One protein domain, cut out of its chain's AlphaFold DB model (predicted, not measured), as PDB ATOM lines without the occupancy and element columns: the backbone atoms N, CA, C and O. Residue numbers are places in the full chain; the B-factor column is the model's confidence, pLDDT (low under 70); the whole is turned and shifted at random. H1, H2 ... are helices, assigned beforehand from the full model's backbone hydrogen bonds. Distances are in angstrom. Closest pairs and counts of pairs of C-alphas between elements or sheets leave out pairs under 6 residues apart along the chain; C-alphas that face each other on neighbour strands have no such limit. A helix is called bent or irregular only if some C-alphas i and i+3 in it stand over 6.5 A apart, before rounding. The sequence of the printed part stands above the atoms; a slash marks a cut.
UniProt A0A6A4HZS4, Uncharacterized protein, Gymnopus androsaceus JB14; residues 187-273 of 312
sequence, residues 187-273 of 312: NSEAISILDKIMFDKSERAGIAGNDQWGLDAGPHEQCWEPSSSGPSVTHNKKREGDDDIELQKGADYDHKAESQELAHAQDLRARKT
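This is residues 187 to 273 of the 312 residues of an uncharacterized protein of Gymnopus androsaceus JB14 (UniProt A0A6A4HZS4). This is a loose frame of helices and loops in which no helix touches another: H1 and, beyond its end, the short H2 stand on one side, the long H4 stands on the opposite side, and the small H3 lies between the two sides toward one end, while the unnamed stretch 210 to 242 loops out from H2 toward H4 around residue 221 and comes back to the side of H1 and H2 around residue 235 before it reaches H3. The printed part has 87 residues with four named helices, H1 H2 H3 H4, and no named strand; the class is all helix, though under half of the residues are in named elements. It is only just loose, close to compact, with a radius of gyration of the C-alphas of 14.6 A and spans of 33 by 30 by 24 A.

H1, residues 187 to 198, is 15.9 A long and begins at C-alpha 187 (174.460, 218.047, 249.169). H2, residues 203 to 209, is irregular: C-alphas 204 and 207 are 9.1 A apart. H3 is residues 243 to 246. H4, residues 255 to 272, is 25.4 A long and ends at C-alpha 272 (187.142, 190.776, 263.668).

H1 and H2 are only just apart, their closest C-alphas 8.5 A from each other. H2 and H3 are close but not clearly touching; their closest C-alphas, of Ile 207 and Glu 246, are 7.1 A apart. H4 is apart from H1, H2 and H3. In H1 and H4 every O i to N i+4 pair is within hydrogen-bond range; in H2 0 of 3 are, beside 3 of 4 O i to N i+3 pairs, and H3 is too short for an O i to N i+4 pair.

The C-alphas farthest apart, of Arg 204 and Arg 271, are 38.8 A apart. The printed part has no cut; the link from H2 to H3 is long. Confidence is under 70 at residues 188, 222 to 238, 240 to 245 and 272 to 273.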
ATOM      1  N   ASN A 187     173.356 218.914 249.560       71.75
ATOM      2  CA  ASN A 187     174.460 218.047 249.169       71.75
ATOM      3  C   ASN A 187     174.226 216.622 249.667       71.75
ATOM      4  O   ASN A 187     174.401 215.683 248.901       71.75
ATOM      5  N   SER A 188     173.783 216.444 250.912       67.94
ATOM      6  CA  SER A 188     173.445 215.117 251.443       67.94
ATOM      7  C   SER A 188     172.298 214.450 250.675       67.94
ATOM      8  O   SER A 188     172.343 213.247 250.422       67.94
ATOM      9  N   GLU A 189     171.294 215.221 250.253       71.50
ATOM     10  CA  GLU A 189     170.171 214.723 249.466       71.50
ATOM     11  C   GLU A 189     170.603 214.406 248.034       71.50
ATOM     12  O   GLU A 189     170.290 213.329 247.529       71.50
ATOM     13  N   ALA A 190     171.387 215.284 247.403       76.81
ATOM     14  CA  ALA A 190     171.947 215.057 246.077       76.81
ATOM     15  C   ALA A 190     172.868 213.831 246.058       76.81
ATOM     16  O   ALA A 190     172.732 212.994 245.169       76.81
ATOM     17  N   ILE A 191     173.739 213.674 247.061       77.19
ATOM     18  CA  ILE A 191     174.579 212.480 247.241       77.19
ATOM     19  C   ILE A 191     173.693 211.253 247.451       77.19
ATOM     20  O   ILE A 191     173.894 210.241 246.792       77.19
ATOM     21  N   SER A 192     172.649 211.344 248.282       70.75
ATOM     22  CA  SER A 192     171.722 210.226 248.490       70.75
ATOM     23  C   SER A 192     170.996 209.821 247.204       70.75
ATOM     24  O   SER A 192     170.768 208.635 246.975       70.75
ATOM     25  N   ILE A 193     170.607 210.780 246.363       75.94
ATOM     26  CA  ILE A 193     169.980 210.517 245.063       75.94
ATOM     27  C   ILE A 193     170.996 209.913 244.093       75.94
ATOM     28  O   ILE A 193     170.668 208.946 243.408       75.94
ATOM     29  N   LEU A 194     172.219 210.441 244.056       80.44
ATOM     30  CA  LEU A 194     173.294 209.917 243.225       80.44
ATOM     31  C   LEU A 194     173.619 208.468 243.602       80.44
ATOM     32  O   LEU A 194     173.613 207.611 242.726       80.44
ATOM     33  N   ASP A 195     173.788 208.169 244.891       76.25
ATOM     34  CA  ASP A 195     174.003 206.808 245.397       76.25
ATOM     35  C   ASP A 195     172.852 205.877 244.999       76.25
ATOM     36  O   ASP A 195     173.078 204.748 244.567       76.25
ATOM     37  N   LYS A 196     171.602 206.353 245.074       73.69
ATOM     38  CA  LYS A 196     170.434 205.570 244.638       73.69
ATOM     39  C   LYS A 196     170.457 205.240 243.150       73.69
ATOM     40  O   LYS A 196     169.931 204.201 242.773       73.69
ATOM     41  N   ILE A 197     170.996 206.127 242.319       76.94
ATOM     42  CA  ILE A 197     171.087 205.921 240.870       76.94
ATOM     43  C   ILE A 197     172.281 205.024 240.534       76.94
ATOM     44  O   ILE A 197     172.128 204.095 239.748       76.94
ATOM     45  N   MET A 198     173.449 205.276 241.132       75.56
ATOM     46  CA  MET A 198     174.679 204.519 240.866       75.56
ATOM     47  C   MET A 198     174.580 203.063 241.329       75.56
ATOM     48  O   MET A 198     175.105 202.180 240.661       75.56
ATOM     49  N   PHE A 199     173.888 202.812 242.443       75.31
ATOM     50  CA  PHE A 199     173.750 201.482 243.042       75.31
ATOM     51  C   PHE A 199     172.324 200.915 242.910       75.31
ATOM     52  O   PHE A 199     171.880 200.120 243.744       75.31
ATOM     53  N   ASP A 200     171.579 201.341 241.884       74.94
ATOM     54  CA  ASP A 200     170.248 200.812 241.572       74.94
ATOM     55  C   ASP A 200     170.366 199.331 241.159       74.94
ATOM     56  O   ASP A 200     170.944 199.019 240.124       74.94
ATOM     57  N   LYS A 201     169.810 198.407 241.958       75.25
ATOM     58  CA  LYS A 201     169.761 196.963 241.631       75.25
ATOM     59  C   LYS A 201     168.425 196.525 241.015       75.25
ATOM     60  O   LYS A 201     168.108 195.335 241.004       75.25
ATOM     61  N   SER A 202     167.582 197.470 240.592       74.94
ATOM     62  CA  SER A 202     166.294 197.151 239.968       74.94
ATOM     63  C   SER A 202     166.435 196.730 238.509       74.94
ATOM     64  O   SER A 202     167.450 196.991 237.868       74.94
ATOM     65  N   GLU A 203     165.384 196.131 237.938       75.19
ATOM     66  CA  GLU A 203     165.340 195.790 236.506       75.19
ATOM     67  C   GLU A 203     165.684 196.977 235.592       75.19
ATOM     68  O   GLU A 203     166.254 196.786 234.519       75.19
ATOM     69  N   ARG A 204     165.385 198.210 236.029       77.94
ATOM     70  CA  ARG A 204     165.679 199.437 235.280       77.94
ATOM     71  C   ARG A 204     167.179 199.654 235.070       77.94
ATOM     72  O   ARG A 204     167.555 200.244 234.062       77.94
ATOM     73  N   ALA A 205     168.017 199.188 235.992       74.75
ATOM     74  CA  ALA A 205     169.468 199.292 235.878       74.75
ATOM     75  C   ALA A 205     170.063 198.296 234.863       74.75
ATOM     76  O   ALA A 205     171.233 198.408 234.500       74.75
ATOM     77  N   GLY A 206     169.272 197.333 234.370       77.19
ATOM     78  CA  GLY A 206     169.750 196.307 233.447       77.19
ATOM     79  C   GLY A 206     170.899 195.494 234.050       77.19
ATOM     80  O   GLY A 206     170.869 195.169 235.233       77.19
ATOM     81  N   ILE A 207     171.920 195.189 233.243       75.25
ATOM     82  CA  ILE A 207     173.100 194.410 233.666       75.25
ATOM     83  C   ILE A 207     173.894 195.139 234.767       75.25
ATOM     84  O   ILE A 207     174.464 194.494 235.642       75.25
ATOM     85  N   ALA A 208     173.872 196.479 234.792       75.25
ATOM     86  CA  ALA A 208     174.563 197.256 235.823       75.25
ATOM     87  C   ALA A 208     174.025 196.989 237.242       75.25
ATOM     88  O   ALA A 208     174.757 197.148 238.219       75.25
ATOM     89  N   GLY A 209     172.766 196.542 237.347       73.31
ATOM     90  CA  GLY A 209     172.113 196.201 238.609       73.31
ATOM     91  C   GLY A 209     172.614 194.915 239.278       73.31
ATOM     92  O   GLY A 209     172.293 194.709 240.448       73.31
ATOM     93  N   ASN A 210     173.419 194.094 238.588       74.88
ATOM     94  CA  ASN A 210     174.065 192.890 239.136       74.88
ATOM     95  C   ASN A 210     175.493 193.191 239.629       74.88
ATOM     96  O   ASN A 210     176.441 192.488 239.305       74.88
ATOM     97  N   ASP A 211     175.678 194.305 240.335       74.44
ATOM     98  CA  ASP A 211     176.975 194.687 240.911       74.44
ATOM     99  C   ASP A 211     178.153 194.758 239.914       74.44
ATOM    100  O   ASP A 211     179.315 194.560 240.258       74.44
ATOM    101  N   GLN A 212     177.843 195.104 238.664       76.50
ATOM    102  CA  GLN A 212     178.790 195.175 237.547       76.50
ATOM    103  C   GLN A 212     179.731 196.399 237.607       76.50
ATOM    104  O   GLN A 212     180.667 196.523 236.812       76.50
ATOM    105  N   TRP A 213     179.467 197.335 238.518       73.94
ATOM    106  CA  TRP A 213     180.256 198.549 238.714       73.94
ATOM    107  C   TRP A 213     181.648 198.209 239.284       73.94
ATOM    108  O   TRP A 213     181.775 197.355 240.154       73.94
ATOM    109  N   GLY A 214     182.701 198.848 238.758       71.81
ATOM    110  CA  GLY A 214     184.098 198.676 239.201       71.81
ATOM    111  C   GLY A 214     184.831 197.429 238.678       71.81
ATOM    112  O   GLY A 214     186.042 197.302 238.867       71.81
ATOM    113  N   LEU A 215     184.142 196.531 237.963       75.94
ATOM    114  CA  LEU A 215     184.724 195.303 237.398       75.94
ATOM    115  C   LEU A 215     185.600 195.522 236.154       75.94
ATOM    116  O   LEU A 215     186.066 194.559 235.548       75.94
ATOM    117  N   ASP A 216     185.837 196.765 235.762       77.50
ATOM    118  CA  ASP A 216     186.770 197.168 234.714       77.50
ATOM    119  C   ASP A 216     188.175 197.486 235.249       77.50
ATOM    120  O   ASP A 216     189.138 197.370 234.493       77.50
ATOM    121  N   ALA A 217     188.307 197.829 236.536       76.19
ATOM    122  CA  ALA A 217     189.565 198.285 237.134       76.19
ATOM    123  C   ALA A 217     190.191 197.294 238.136       76.19
ATOM    124  O   ALA A 217     191.412 197.262 238.283       76.19
ATOM    125  N   GLY A 218     189.389 196.483 238.835       76.56
ATOM    126  CA  GLY A 218     189.889 195.547 239.849       76.56
ATOM    127  C   GLY A 218     188.886 195.286 240.977       76.56
ATOM    128  O   GLY A 218     187.741 195.726 240.899       76.56
ATOM    129  N   PRO A 219     189.264 194.542 242.030       77.50
ATOM    130  CA  PRO A 219     188.389 194.333 243.182       77.50
ATOM    131  C   PRO A 219     188.135 195.648 243.936       77.50
ATOM    132  O   PRO A 219     189.017 196.500 244.043       77.50
ATOM    133  N   HIS A 220     186.959 195.783 244.547       73.44
ATOM    134  CA  HIS A 220     186.737 196.842 245.531       73.44
ATOM    135  C   HIS A 220     187.617 196.619 246.763       73.44
ATOM    136  O   HIS A 220     187.767 195.483 247.225       73.44
ATOM    137  N   GLU A 221     188.153 197.705 247.321       71.19
ATOM    138  CA  GLU A 221     188.941 197.671 248.556       71.19
ATOM    139  C   GLU A 221     188.164 196.929 249.658       71.19
ATOM    140  O   GLU A 221     186.982 197.202 249.887       71.19
ATOM    141  N   GLN A 222     188.804 195.957 250.320       67.00
ATOM    142  CA  GLN A 222     188.188 195.118 251.365       67.00
ATOM    143  C   GLN A 222     186.943 194.332 250.912       67.00
ATOM    144  O   GLN A 222     186.152 193.881 251.751       67.00
ATOM    145  N   CYS A 223     186.761 194.153 249.600       68.44
ATOM    146  CA  CYS A 223     185.548 193.599 249.001       68.44
ATOM    147  C   CYS A 223     184.289 194.355 249.461       68.44
ATOM    148  O   CYS A 223     183.288 193.735 249.833       68.44
ATOM    149  N   TRP A 224     184.370 195.689 249.521       68.81
ATOM    150  CA  TRP A 224     183.256 196.532 249.935       68.81
ATOM    151  C   TRP A 224     182.043 196.356 249.009       68.81
ATOM    152  O   TRP A 224     182.162 196.394 247.785       68.81
ATOM    153  N   GLU A 225     180.867 196.182 249.619       62.72
ATOM    154  CA  GLU A 225     179.585 196.083 248.925       62.72
ATOM    155  C   GLU A 225     178.668 197.237 249.387       62.72
ATOM    156  O   GLU A 225     178.392 197.344 250.587       62.72
ATOM    157  N   PRO A 226     178.141 198.083 248.484       56.88
ATOM    158  CA  PRO A 226     177.262 199.209 248.789       56.88
ATOM    159  C   PRO A 226     176.036 198.812 249.607       56.88
ATOM    160  O   PRO A 226     175.558 199.582 250.440       56.88
ATOM    161  N   SER A 227     175.549 197.581 249.421       55.59
ATOM    162  CA  SER A 227     174.397 197.036 250.145       55.59
ATOM    163  C   SER A 227     174.664 196.820 251.644       55.59
ATOM    164  O   SER A 227     173.716 196.718 252.422       55.59
ATOM    165  N   SER A 228     175.937 196.772 252.060       53.38
ATOM    166  CA  SER A 228     176.342 196.503 253.445       53.38
ATOM    167  C   SER A 228     176.324 197.742 254.349       53.38
ATOM    168  O   SER A 228     176.228 197.603 255.570       53.38
ATOM    169  N   SER A 229     176.388 198.950 253.774       47.56
ATOM    170  CA  SER A 229     176.505 200.201 254.542       47.56
ATOM    171  C   SER A 229     175.759 201.412 253.965       47.56
ATOM    172  O   SER A 229     175.723 202.451 254.622       47.56
ATOM    173  N   GLY A 230     175.181 201.317 252.762       48.78
ATOM    174  CA  GLY A 230     174.448 202.408 252.113       48.78
ATOM    175  C   GLY A 230     172.970 202.510 252.523       48.78
ATOM    176  O   GLY A 230     172.429 201.595 253.155       48.78
ATOM    177  N   PRO A 231     172.276 203.616 252.177       48.16
ATOM    178  CA  PRO A 231     170.824 203.701 252.332       48.16
ATOM    179  C   PRO A 231     170.168 202.506 251.630       48.16
ATOM    180  O   PRO A 231     170.609 202.103 250.563       48.16
ATOM    181  N   SER A 232     169.126 201.918 252.219       51.00
ATOM    182  CA  SER A 232     168.408 200.777 251.632       51.00
ATOM    183  C   SER A 232     167.726 201.192 250.317       51.00
ATOM    184  O   SER A 232     166.550 201.552 250.318       51.00
ATOM    185  N   VAL A 233     168.459 201.185 249.201       53.06
ATOM    186  CA  VAL A 233     167.987 201.704 247.906       53.06
ATOM    187  C   VAL A 233     166.925 200.800 247.279       53.06
ATOM    188  O   VAL A 233     166.010 201.288 246.625       53.06
ATOM    189  N   THR A 234     166.972 199.488 247.511       52.94
ATOM    190  CA  THR A 234     166.061 198.556 246.837       52.94
ATOM    191  C   THR A 234     164.987 198.019 247.772       52.94
ATOM    192  O   THR A 234     165.158 196.988 248.423       52.94
ATOM    193  N   HIS A 235     163.834 198.686 247.791       51.22
ATOM    194  CA  HIS A 235     162.591 198.045 248.208       51.22
ATOM    195  C   HIS A 235     162.205 196.981 247.165       51.22
ATOM    196  O   HIS A 235     161.734 197.299 246.079       51.22
ATOM    197  N   ASN A 236     162.397 195.710 247.521       53.22
ATOM    198  CA  ASN A 236     161.655 194.544 247.018       53.22
ATOM    199  C   ASN A 236     161.694 194.226 245.510       53.22
ATOM    200  O   ASN A 236     160.929 193.373 245.069       53.22
ATOM    201  N   LYS A 237     162.555 194.864 244.716       56.41
ATOM    202  CA  LYS A 237     162.688 194.581 243.278       56.41
ATOM    203  C   LYS A 237     164.150 194.464 242.878       56.41
ATOM    204  O   LYS A 237     164.617 195.238 242.052       56.41
ATOM    205  N   LYS A 238     164.887 193.555 243.516       64.69
ATOM    206  CA  LYS A 238     166.188 193.156 242.972       64.69
ATOM    207  C   LYS A 238     165.925 192.468 241.637       64.69
ATOM    208  O   LYS A 238     165.015 191.646 241.563       64.69
ATOM    209  N   ARG A 239     166.674 192.838 240.602       70.38
ATOM    210  CA  ARG A 239     166.714 192.064 239.364       70.38
ATOM    211  C   ARG A 239     167.166 190.641 239.710       70.38
ATOM    212  O   ARG A 239     168.096 190.464 240.493       70.38
ATOM    213  N   GLU A 240     166.487 189.645 239.157       63.25
ATOM    214  CA  GLU A 240     166.980 188.270 239.169       63.25
ATOM    215  C   GLU A 240     168.003 188.143 238.034       63.25
ATOM    216  O   GLU A 240     167.665 188.322 236.864       63.25
ATOM    217  N   GLY A 241     169.263 187.914 238.395       62.59
ATOM    218  CA  GLY A 241     170.378 187.694 237.483       62.59
ATOM    219  C   GLY A 241     171.299 186.635 238.076       62.59
ATOM    220  O   GLY A 241     171.402 186.525 239.297       62.59
ATOM    221  N   ASP A 242     171.899 185.815 237.216       65.75
ATOM    222  CA  ASP A 242     172.911 184.849 237.632       65.75
ATOM    223  C   ASP A 242     174.285 185.513 237.537       65.75
ATOM    224  O   ASP A 242     174.785 185.774 236.438       65.75
ATOM    225  N   ASP A 243     174.870 185.806 238.695       64.06
ATOM    226  CA  ASP A 243     176.188 186.421 238.817       64.06
ATOM    227  C   ASP A 243     177.273 185.584 238.113       64.06
ATOM    228  O   ASP A 243     178.222 186.147 237.573       64.06
ATOM    229  N   ASP A 244     177.110 184.259 238.019       63.12
ATOM    230  CA  ASP A 244     178.075 183.370 237.360       63.12
ATOM    231  C   ASP A 244     178.011 183.448 235.819       63.12
ATOM    232  O   ASP A 244     178.931 182.997 235.129       63.12
ATOM    233  N   ILE A 245     176.934 184.017 235.263       64.00
ATOM    234  CA  ILE A 245     176.684 184.110 233.814       64.00
ATOM    235  C   ILE A 245     176.757 185.560 233.321       64.00
ATOM    236  O   ILE A 245     177.242 185.815 232.217       64.00
ATOM    237  N   GLU A 246     176.243 186.507 234.107       70.25
ATOM    238  CA  GLU A 246     176.041 187.893 233.679       70.25
ATOM    239  C   GLU A 246     177.169 188.849 234.109       70.25
ATOM    240  O   GLU A 246     177.324 189.877 233.446       70.25
ATOM    241  N   LEU A 247     177.981 188.537 235.137       74.50
ATOM    242  CA  LEU A 247     179.129 189.389 235.494       74.50
ATOM    243  C   LEU A 247     180.222 189.322 234.424       74.50
ATOM    244  O   LEU A 247     180.794 188.269 234.136       74.50
ATOM    245  N   GLN A 248     180.600 190.483 233.903       78.62
ATOM    246  CA  GLN A 248     181.650 190.619 232.898       78.62
ATOM    247  C   GLN A 248     182.807 191.449 233.440       78.62
ATOM    248  O   GLN A 248     182.742 192.673 233.498       78.62
ATOM    249  N   LYS A 249     183.905 190.793 233.816       82.88
ATOM    250  CA  LYS A 249     185.150 191.499 234.145       82.88
ATOM    251  C   LYS A 249     185.740 192.123 232.877       82.88
ATOM    252  O   LYS A 249     185.778 191.483 231.825       82.88
ATOM    253  N   GLY A 250     186.173 193.376 232.976       80.12
ATOM    254  CA  GLY A 250     186.823 194.089 231.882       80.12
ATOM    255  C   GLY A 250     188.174 193.471 231.515       80.12
ATOM    256  O   GLY A 250     188.768 192.727 232.293       80.12
ATOM    257  N   ALA A 251     188.679 193.800 230.324       82.50
ATOM    258  CA  ALA A 251     189.960 193.283 229.834       82.50
ATOM    259  C   ALA A 251     191.154 193.664 230.730       82.50
ATOM    260  O   ALA A 251     192.136 192.926 230.785       82.50
ATOM    261  N   ASP A 252     191.036 194.786 231.442       83.44
ATOM    262  CA  ASP A 252     192.069 195.336 232.322       83.44
ATOM    263  C   ASP A 252     191.868 194.953 233.802       83.44
ATOM    264  O   ASP A 252     192.567 195.465 234.675       83.44
ATOM    265  N   TYR A 253     190.937 194.039 234.106       82.44
ATOM    266  CA  TYR A 253     190.652 193.642 235.483       82.44
ATOM    267  C   TYR A 253     191.856 192.952 236.147       82.44
ATOM    268  O   TYR A 253     192.346 191.911 235.690       82.44
ATOM    269  N   ASP A 254     192.311 193.491 237.281       84.12
ATOM    270  CA  ASP A 254     193.459 192.942 238.004       84.12
ATOM    271  C   ASP A 254     193.083 191.727 238.875       84.12
ATOM    272  O   ASP A 254     192.790 191.813 240.071       84.12
ATOM    273  N   HIS A 255     193.164 190.543 238.268       82.19
ATOM    274  CA  HIS A 255     192.957 189.260 238.944       82.19
ATOM    275  C   HIS A 255     193.970 188.962 240.065       82.19
ATOM    276  O   HIS A 255     193.679 188.188 240.987       82.19
ATOM    277  N   LYS A 256     195.181 189.535 240.001       84.00
ATOM    278  CA  LYS A 256     196.185 189.348 241.060       84.00
ATOM    279  C   LYS A 256     195.815 190.182 242.279       84.00
ATOM    280  O   LYS A 256     195.890 189.658 243.391       84.00
ATOM    281  N   ALA A 257     195.379 191.423 242.069       82.19
ATOM    282  CA  ALA A 257     194.847 192.271 243.128       82.19
ATOM    283  C   ALA A 257     193.603 191.644 243.775       82.19
ATOM    284  O   ALA A 257     193.517 191.616 244.997       82.19
ATOM    285  N   GLU A 258     192.692 191.048 242.993       83.31
ATOM    286  CA  GLU A 258     191.509 190.341 243.522       83.31
ATOM    287  C   GLU A 258     191.885 189.244 244.520       83.31
ATOM    288  O   GLU A 258     191.351 189.184 245.628       83.31
ATOM    289  N   SER A 259     192.858 188.407 244.162       82.38
ATOM    290  CA  SER A 259     193.326 187.330 245.038       82.38
ATOM    291  C   SER A 259     193.942 187.865 246.338       82.38
ATOM    292  O   SER A 259     193.776 187.265 247.402       82.38
ATOM    293  N   GLN A 260     194.651 188.996 246.265       84.38
ATOM    294  CA  GLN A 260     195.275 189.646 247.419       84.38
ATOM    295  C   GLN A 260     194.240 190.314 248.331       84.38
ATOM    296  O   GLN A 260     194.282 190.105 249.544       84.38
ATOM    297  N   GLU A 261     193.287 191.053 247.762       82.06
ATOM    298  CA  GLU A 261     192.203 191.701 248.505       82.06
ATOM    299  C   GLU A 261     191.270 190.680 249.158       82.06
ATOM    300  O   GLU A 261     190.901 190.852 250.316       82.06
ATOM    301  N   LEU A 262     190.953 189.567 248.486       80.25
ATOM    302  CA  LEU A 262     190.181 188.478 249.092       80.25
ATOM    303  C   LEU A 262     190.902 187.882 250.306       80.25
ATOM    304  O   LEU A 262     190.282 187.693 251.356       80.25
ATOM    305  N   ALA A 263     192.206 187.617 250.193       82.75
ATOM    306  CA  ALA A 263     193.005 187.114 251.308       82.75
ATOM    307  C   ALA A 263     193.075 188.133 252.461       82.75
ATOM    308  O   ALA A 263     192.924 187.769 253.629       82.75
ATOM    309  N   HIS A 264     193.241 189.416 252.140       82.06
ATOM    310  CA  HIS A 264     193.274 190.507 253.110       82.06
ATOM    311  C   HIS A 264     191.922 190.704 253.817       82.06
ATOM    312  O   HIS A 264     191.866 190.791 255.046       82.06
ATOM    313  N   ALA A 265     190.813 190.692 253.077       76.12
ATOM    314  CA  ALA A 265     189.462 190.781 253.621       76.12
ATOM    315  C   ALA A 265     189.123 189.567 254.503       76.12
ATOM    316  O   ALA A 265     188.493 189.724 255.552       76.12
ATOM    317  N   GLN A 266     189.564 188.362 254.124       79.56
ATOM    318  CA  GLN A 266     189.427 187.154 254.944       79.56
ATOM    319  C   GLN A 266     190.215 187.256 256.254       79.56
ATOM    320  O   GLN A 266     189.658 186.965 257.313       79.56
ATOM    321  N   ASP A 267     191.465 187.725 256.210       83.12
ATOM    322  CA  ASP A 267     192.283 187.952 257.406       83.12
ATOM    323  C   ASP A 267     191.657 189.026 258.318       83.12
ATOM    324  O   ASP A 267     191.497 188.817 259.521       83.12
ATOM    325  N   LEU A 268     191.172 190.140 257.758       78.00
ATOM    326  CA  LEU A 268     190.442 191.167 258.509       78.00
ATOM    327  C   LEU A 268     189.161 190.627 259.162       78.00
ATOM    328  O   LEU A 268     188.875 190.962 260.316       78.00
ATOM    329  N   ARG A 269     188.386 189.791 258.460       73.44
ATOM    330  CA  ARG A 269     187.184 189.137 259.010       73.44
ATOM    331  C   ARG A 269     187.547 188.152 260.124       73.44
ATOM    332  O   ARG A 269     186.889 188.171 261.161       73.44
ATOM    333  N   ALA A 270     188.615 187.371 259.962       76.19
ATOM    334  CA  ALA A 270     189.121 186.447 260.980       76.19
ATOM    335  C   ALA A 270     189.646 187.176 262.233       76.19
ATOM    336  O   ALA A 270     189.440 186.725 263.360       76.19
ATOM    337  N   ARG A 271     190.257 188.352 262.063       72.12
ATOM    338  CA  ARG A 271     190.666 189.225 263.177       72.12
ATOM    339  C   ARG A 271     189.476 189.898 263.871       72.12
ATOM    340  O   ARG A 271     189.553 190.171 265.066       72.12
ATOM    341  N   LYS A 272     188.382 190.169 263.143       61.34
ATOM    342  CA  LYS A 272     187.142 190.776 263.668       61.34
ATOM    343  C   LYS A 272     186.132 189.766 264.227       61.34
ATOM    344  O   LYS A 272     185.198 190.200 264.901       61.34
ATOM    345  N   THR A 273     186.278 188.454 264.003       45.41
ATOM    346  CA  THR A 273     185.447 187.453 264.696       45.41
ATOM    347  C   THR A 273     185.659 187.574 266.206       45.41
ATOM    348  O   THR A 273     186.778 187.384 266.682       45.41
TER     349      THR A 273